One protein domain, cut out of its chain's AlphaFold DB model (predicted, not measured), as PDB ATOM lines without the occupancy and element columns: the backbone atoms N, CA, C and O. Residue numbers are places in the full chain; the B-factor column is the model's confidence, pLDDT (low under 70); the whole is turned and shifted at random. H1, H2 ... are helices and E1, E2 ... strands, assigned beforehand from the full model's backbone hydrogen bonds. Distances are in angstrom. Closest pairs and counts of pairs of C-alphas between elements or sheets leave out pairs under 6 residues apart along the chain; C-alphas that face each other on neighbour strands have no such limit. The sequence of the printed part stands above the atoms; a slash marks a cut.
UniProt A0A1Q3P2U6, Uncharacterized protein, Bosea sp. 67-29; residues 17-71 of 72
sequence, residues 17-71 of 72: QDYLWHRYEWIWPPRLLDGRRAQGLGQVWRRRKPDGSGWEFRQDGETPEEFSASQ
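This is residues 17 to 71 of the 72 residues of an uncharacterized protein of Bosea sp. 67-29 (UniProt A0A1Q3P2U6). With little regular structure, this is an elongated hairpin of two strands, E1 and E2, with the long unnamed stretch of residues 17 to 43 looping round it and the short helix H1 at one end of the length. The printed part has 55 residues, with two named strands and one named helix in the order E1, E2, H1 along the chain; the sheet is E1 - E2, antiparallel, the class is mixed, helices and strands, and the named elements hold only 16 of the 55 printed residues. It is only just compact, close to loose, with a radius of gyration of the C-alphas of 11.8 A and spans of 37 by 22 by 19 A.

E1, residues 44 to 48, begins at C-alpha (23.004, 41.157, 38.801) and is 13.8 A long. E2, residues 55 to 59, measures 13.4 A. H1, residues 64 to 69, measures 8.7 A and ends at C-alpha (14.112, 34.664, 26.476).

E1 and E2 form an antiparallel hairpin at 157 degrees, with N 45 and O 58 within hydrogen-bond range at 2.8 A. Residues 22 to 23 pair antiparallel with residues 45 to 46 of E1. H1 is apart from E1; each O i to N i+4 pair in H1 is within hydrogen-bond range.

The farthest C-alphas, of Asp 51 and Ala 69, are 37.1 A apart. The printed part has no cut, and neither link between named elements is long. Model pLDDT is under 70 at residues 63 to 68 and 70 to 71.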
ATOM      1  N   GLN A  17      20.869  56.566  46.536       87.75
ATOM      2  CA  GLN A  17      20.451  55.475  45.650       87.75
ATOM      3  C   GLN A  17      21.373  54.253  45.722       87.75
ATOM      4  O   GLN A  17      20.939  53.144  45.427       87.75
ATOM      5  N   ASP A  18      22.637  54.435  46.112       90.06
ATOM      6  CA  ASP A  18      23.592  53.336  46.171       90.06
ATOM      7  C   ASP A  18      23.221  52.336  47.274       90.06
ATOM      8  O   ASP A  18      23.579  51.173  47.152       90.06
ATOM      9  N   TYR A  19      22.466  52.741  48.304       91.56
ATOM     10  CA  TYR A  19      21.938  51.842  49.342       91.56
ATOM     11  C   TYR A  19      20.729  51.011  48.876       91.56
ATOM     12  O   TYR A  19      20.320  50.075  49.564       91.56
ATOM     13  N   LEU A  20      20.174  51.316  47.700       93.44
ATOM     14  CA  LEU A  20      19.140  50.519  47.047       93.44
ATOM     15  C   LEU A  20      19.773  49.554  46.041       93.44
ATOM     16  O   LEU A  20      20.818  49.836  45.445       93.44
ATOM     17  N   TRP A  21      19.116  48.412  45.835       93.81
ATOM     18  CA  TRP A  21      19.507  47.472  44.790       93.81
ATOM     19  C   TRP A  21      19.345  48.118  43.420       93.81
ATOM     20  O   TRP A  21      18.258  48.557  43.056       93.81
ATOM     21  N   HIS A  22      20.425  48.144  42.654       92.06
ATOM     22  CA  HIS A  22      20.418  48.634  41.285       92.06
ATOM     23  C   HIS A  22      21.216  47.716  40.372       92.06
ATOM     24  O   HIS A  22      22.123  47.000  40.812       92.06
ATOM     25  N   ARG A  23      20.844  47.751  39.092       91.44
ATOM     26  CA  ARG A  23      21.460  46.958  38.034       91.44
ATOM     27  C   ARG A  23      22.972  47.171  38.043       91.44
ATOM     28  O   ARG A  23      23.445  48.310  38.071       91.44
ATOM     29  N   TYR A  24      23.723  46.078  38.023       89.75
ATOM     30  CA  TYR A  24      25.174  46.102  37.944       89.75
ATOM     31  C   TYR A  24      25.650  45.304  36.739       89.75
ATOM     32  O   TYR A  24      25.412  44.106  36.641       89.75
ATOM     33  N   GLU A  25      26.361  45.980  35.846       88.00
ATOM     34  CA  GLU A  25      27.123  45.324  34.793       88.00
ATOM     35  C   GLU A  25      28.547  45.093  35.283       88.00
ATOM     36  O   GLU A  25      29.197  45.987  35.840       88.00
ATOM     37  N   TRP A  26      29.028  43.871  35.101       81.69
ATOM     38  CA  TRP A  26      30.347  43.467  35.549       81.69
ATOM     39  C   TRP A  26      31.251  43.105  34.379       81.69
ATOM     40  O   TRP A  26      30.815  42.803  33.276       81.69
ATOM     41  N   ILE A  27      32.546  43.104  34.663       82.00
ATOM     42  CA  ILE A  27      33.573  42.531  33.782       82.00
ATOM     43  C   ILE A  27      34.135  41.258  34.418       82.00
ATOM     44  O   ILE A  27      34.503  40.315  33.731       82.00
ATOM     45  N   TRP A  28      34.162  41.224  35.754       82.88
ATOM     46  CA  TRP A  28      34.616  40.094  36.552       82.88
ATOM     47  C   TRP A  28      33.491  39.654  37.480       82.88
ATOM     48  O   TRP A  28      32.916  40.532  38.136       82.88
ATOM     49  N   PRO A  29      33.208  38.343  37.597       88.62
ATOM     50  CA  PRO A  29      32.109  37.876  38.424       88.62
ATOM     51  C   PRO A  29      32.360  38.197  39.910       88.62
ATOM     52  O   PRO A  29      33.347  37.712  40.477       88.62
ATOM     53  N   PRO A  30      31.516  39.021  40.557       92.12
ATOM     54  CA  PRO A  30      31.591  39.311  41.974       92.12
ATOM     55  C   PRO A  30      31.170  38.093  42.797       92.12
ATOM     56  O   PRO A  30      30.538  37.150  42.315       92.12
ATOM     57  N   ARG A  31      31.514  38.141  44.083       94.19
ATOM     58  CA  ARG A  31      30.969  37.225  45.081       94.19
ATOM     59  C   ARG A  31      29.595  37.730  45.518       94.19
ATOM     60  O   ARG A  31      29.461  38.897  45.886       94.19
ATOM     61  N   LEU A  32      28.610  36.848  45.457       93.38
ATOM     62  CA  LEU A  32      27.234  37.092  45.854       93.38
ATOM     63  C   LEU A  32      27.052  36.941  47.371       93.38
ATOM     64  O   LEU A  32      27.922  36.414  48.071       93.38
ATOM     65  N   LEU A  33      25.904  37.399  47.873       92.69
ATOM     66  CA  LEU A  33      25.499  37.289  49.278       92.69
ATOM     67  C   LEU A  33      25.441  35.841  49.790       92.69
ATOM     68  O   LEU A  33      25.685  35.608  50.968       92.69
ATOM     69  N   ASP A  34      25.166  34.875  48.914       88.69
ATOM     70  CA  ASP A  34      25.158  33.440  49.230       88.69
ATOM     71  C   ASP A  34      26.570  32.810  49.239       88.69
ATOM     72  O   ASP A  34      26.727  31.598  49.389       88.69
ATOM     73  N   GLY A  35      27.614  33.623  49.052       90.50
ATOM     74  CA  GLY A  35      29.013  33.204  49.007       90.50
ATOM     75  C   GLY A  35      29.469  32.646  47.657       90.50
ATOM     76  O   GLY A  35      30.683  32.513  47.440       90.50
ATOM     77  N   ARG A  36      28.547  32.372  46.726       90.88
ATOM     78  CA  ARG A  36      28.869  31.889  45.380       90.88
ATOM     79  C   ARG A  36      29.459  33.012  44.541       90.88
ATOM     80  O   ARG A  36      29.323  34.200  44.840       90.88
ATOM     81  N   ARG A  37      30.162  32.637  43.474       91.75
ATOM     82  CA  ARG A  37      30.461  33.592  42.410       91.75
ATOM     83  C   ARG A  37      29.281  33.650  41.478       91.75
ATOM     84  O   ARG A  37      28.657  32.640  41.166       91.75
ATOM     85  N   ALA A  38      29.020  34.863  41.062       89.25
ATOM     86  CA  ALA A  38      27.942  35.146  40.175       89.25
ATOM     87  C   ALA A  38      28.229  34.530  38.792       89.25
ATOM     88  O   ALA A  38      29.385  34.438  38.373       89.25
ATOM     89  N   GLN A  39      27.204  34.011  38.135       84.56
ATOM     90  CA  GLN A  39      27.343  33.238  36.900       84.56
ATOM     91  C   GLN A  39      26.946  34.091  35.700       84.56
ATOM     92  O   GLN A  39      26.304  35.118  35.863       84.56
ATOM     93  N   GLY A  40      27.312  33.702  34.481       78.69
ATOM     94  CA  GLY A  40      26.943  34.451  33.269       78.69
ATOM     95  C   GLY A  40      25.445  34.439  32.926       78.69
ATOM     96  O   GLY A  40      25.106  34.762  31.795       78.69
ATOM     97  N   LEU A  41      24.578  34.029  33.855       81.00
ATOM     98  CA  LEU A  41      23.144  33.840  33.667       81.00
ATOM     99  C   LEU A  41      22.366  34.777  34.581       81.00
ATOM    100  O   LEU A  41      22.539  34.749  35.794       81.00
ATOM    101  N   GLY A  42      21.497  35.577  33.991       84.19
ATOM    102  CA  GLY A  42      20.571  36.452  34.692       84.19
ATOM    103  C   GLY A  42      21.153  37.750  35.243       84.19
ATOM    104  O   GLY A  42      22.371  37.972  35.267       84.19
ATOM    105  N   GLN A  43      20.261  38.650  35.657       90.12
ATOM    106  CA  GLN A  43      20.637  39.998  36.070       90.12
ATOM    107  C   GLN A  43      21.240  40.050  37.476       90.12
ATOM    108  O   GLN A  43      20.835  39.399  38.437       90.12
ATOM    109  N   VAL A  44      22.232  40.920  37.593       92.19
ATOM    110  CA  VAL A  44      23.004  41.157  38.801       92.19
ATOM    111  C   VAL A  44      22.643  42.501  39.362       92.19
ATOM    112  O   VAL A  44      22.629  43.516  38.659       92.19
ATOM    113  N   TRP A  45      22.452  42.512  40.663       93.75
ATOM    114  CA  TRP A  45      22.149  43.700  41.418       93.75
ATOM    115  C   TRP A  45      23.275  43.959  42.399       93.75
ATOM    116  O   TRP A  45      23.827  43.028  42.993       93.75
ATOM    117  N   ARG A  46      23.594  45.234  42.602       94.75
ATOM    118  CA  ARG A  46      24.458  45.666  43.698       94.75
ATOM    119  C   ARG A  46      23.758  46.697  44.569       94.75
ATOM    120  O   ARG A  46      22.921  47.452  44.082       94.75
ATOM    121  N   ARG A  47      24.152  46.762  45.834       94.44
ATOM    122  CA  ARG A  47      23.878  47.895  46.729       94.44
ATOM    123  C   ARG A  47      25.052  48.109  47.671       94.44
ATOM    124  O   ARG A  47      25.835  47.191  47.903       94.44
ATOM    125  N   ARG A  48      25.201  49.305  48.212       92.81
ATOM    126  CA  ARG A  48      26.213  49.626  49.207       92.81
ATOM    127  C   ARG A  48      25.808  49.007  50.535       92.81
ATOM    128  O   ARG A  48      24.641  49.061  50.919       92.81
ATOM    129  N   LYS A  49      26.779  48.429  51.232       90.19
ATOM    130  CA  LYS A  49      26.560  47.902  52.573       90.19
ATOM    131  C   LYS A  49      26.144  49.032  53.524       90.19
ATOM    132  O   LYS A  49      26.681  50.139  53.398       90.19
ATOM    133  N   PRO A  50      25.256  48.764  54.496       86.31
ATOM    134  CA  PRO A  50      24.866  49.754  55.501       86.31
ATOM    135  C   PRO A  50      26.050  50.310  56.305       86.31
ATOM    136  O   PRO A  50      26.054  51.483  56.659       86.31
ATOM    137  N   ASP A  51      27.079  49.489  56.539       85.56
ATOM    138  CA  ASP A  51      28.316  49.858  57.245       85.56
ATOM    139  C   ASP A  51      29.294  50.700  56.393       85.56
ATOM    140  O   ASP A  51      30.336  51.139  56.873       85.56
ATOM    141  N   GLY A  52      28.995  50.902  55.106       79.56
ATOM    142  CA  GLY A  52      29.854  51.607  54.162       79.56
ATOM    143  C   GLY A  52      31.130  50.867  53.741       79.56
ATOM    144  O   GLY A  52      31.916  51.446  52.989       79.56
ATOM    145  N   SER A  53      31.332  49.605  54.143       86.25
ATOM    146  CA  SER A  53      32.557  48.825  53.891       86.25
ATOM    147  C   SER A  53      32.688  48.299  52.458       86.25
ATOM    148  O   SER A  53      33.716  47.734  52.085       86.25
ATOM    149  N   GLY A  54      31.665  48.481  51.620       89.69
ATOM    150  CA  GLY A  54      31.716  48.090  50.217       89.69
ATOM    151  C   GLY A  54      30.345  47.838  49.612       89.69
ATOM    152  O   GLY A  54      29.359  48.477  49.977       89.69
ATOM    153  N   TRP A  55      30.307  46.901  48.669       92.50
ATOM    154  CA  TRP A  55      29.121  46.526  47.907       92.50
ATOM    155  C   TRP A  55      28.673  45.108  48.260       92.50
ATOM    156  O   TRP A  55      29.497  44.219  48.474       92.50
ATOM    157  N   GLU A  56      27.365  44.910  48.300       95.00
ATOM    158  CA  GLU A  56      26.702  43.611  48.314       95.00
ATOM    159  C   GLU A  56      26.214  43.299  46.908       95.00
ATOM    160  O   GLU A  56      25.802  44.209  46.185       95.00
ATOM    161  N   PHE A  57      26.241  42.021  46.535       94.56
ATOM    162  CA  PHE A  57      25.818  41.559  45.219       94.56
ATOM    163  C   PHE A  57      24.809  40.428  45.360       94.56
ATOM    164  O   PHE A  57      24.994  39.518  46.168       94.56
ATOM    165  N   ARG A  58      23.761  40.461  44.545       93.69
ATOM    166  CA  ARG A  58      22.835  39.342  44.356       93.69
ATOM    167  C   ARG A  58      22.594  39.145  42.868       93.69
ATOM    168  O   ARG A  58      22.795  40.072  42.084       93.69
ATOM    169  N   GLN A  59      22.162  37.954  42.511       92.25
ATOM    170  CA  GLN A  59      21.830  37.585  41.149       92.25
ATOM    171  C   GLN A  59      20.437  36.977  41.149       92.25
ATOM    172  O   GLN A  59      20.092  36.257  42.090       92.25
ATOM    173  N   ASP A  60      19.649  37.310  40.136       88.50
ATOM    174  CA  ASP A  60      18.352  36.682  39.941       88.50
ATOM    175  C   ASP A  60      18.559  35.205  39.587       88.50
ATOM    176  O   ASP A  60      19.510  34.840  38.891       88.50
ATOM    177  N   GLY A  61      17.706  34.337  40.127       75.44
ATOM    178  CA  GLY A  61      17.727  32.911  39.822       75.44
ATOM    179  C   GLY A  61      17.089  32.656  38.466       75.44
ATOM    180  O   GLY A  61      16.026  32.056  38.421       75.44
ATOM    181  N   GLU A  62      17.692  33.154  37.390       72.31
ATOM    182  CA  GLU A  62      17.231  32.853  36.038       72.31
ATOM    183  C   GLU A  62      17.791  31.502  35.595       72.31
ATOM    184  O   GLU A  62      18.999  31.236  35.669       72.31
ATOM    185  N   THR A  63      16.898  30.639  35.122       68.25
ATOM    186  CA  THR A  63      17.271  29.463  34.337       68.25
ATOM    187  C   THR A  63      17.892  29.900  32.999       68.25
ATOM    188  O   THR A  63      17.647  31.019  32.534       68.25
ATOM    189  N   PRO A  64      18.720  29.060  32.349       66.88
ATOM    190  CA  PRO A  64      19.266  29.363  31.022       66.88
ATOM    191  C   PRO A  64      18.195  29.750  29.989       66.88
ATOM    192  O   PRO A  64      18.435  30.603  29.133       66.88
ATOM    193  N   GLU A  65      17.014  29.143  30.083       69.50
ATOM    194  CA  GLU A  65      15.862  29.391  29.222       69.50
ATOM    195  C   GLU A  65      15.270  30.788  29.451       69.50
ATOM    196  O   GLU A  65      15.050  31.524  28.487       69.50
ATOM    197  N   GLU A  66      15.073  31.188  30.712       68.12
ATOM    198  CA  GLU A  66      14.607  32.534  31.086       68.12
ATOM    199  C   GLU A  66      15.615  33.614  30.677       68.12
ATOM    200  O   GLU A  66      15.236  34.650  30.123       68.12
ATOM    201  N   PHE A  67      16.909  33.332  30.852       66.38
ATOM    202  CA  PHE A  67      17.970  34.228  30.407       66.38
ATOM    203  C   PHE A  67      17.960  34.406  28.886       66.38
ATOM    204  O   PHE A  67      18.049  35.533  28.400       66.38
ATOM    205  N   SER A  68      17.824  33.314  28.123       65.88
ATOM    206  CA  SER A  68      17.735  33.381  26.662       65.88
ATOM    207  C   SER A  68      16.511  34.177  26.215       65.88
ATOM    208  O   SER A  68      16.634  34.993  25.309       65.88
ATOM    209  N   ALA A  69      15.347  33.968  26.836       71.00
ATOM    210  CA  ALA A  69      14.112  34.664  26.476       71.00
ATOM    211  C   ALA A  69      14.183  36.181  26.729       71.00
ATOM    212  O   ALA A  69      13.626  36.946  25.953       71.00
ATOM    213  N   SER A  70      14.910  36.624  27.760       62.34
ATOM    214  CA  SER A  70      15.080  38.051  28.083       62.34
ATOM    215  C   SER A  70      16.003  38.824  27.124       62.34
ATOM    216  O   SER A  70      16.095  40.048  27.226       62.34
ATOM    217  N   GLN A  71      16.744  38.136  26.246       64.31
ATOM    218  CA  GLN A  71      17.697  38.751  25.306       64.31
ATOM    219  C   GLN A  71      17.121  39.007  23.900       64.31
ATOM    220  O   GLN A  71      17.798  39.653  23.098       64.31
TER     221      GLN A  71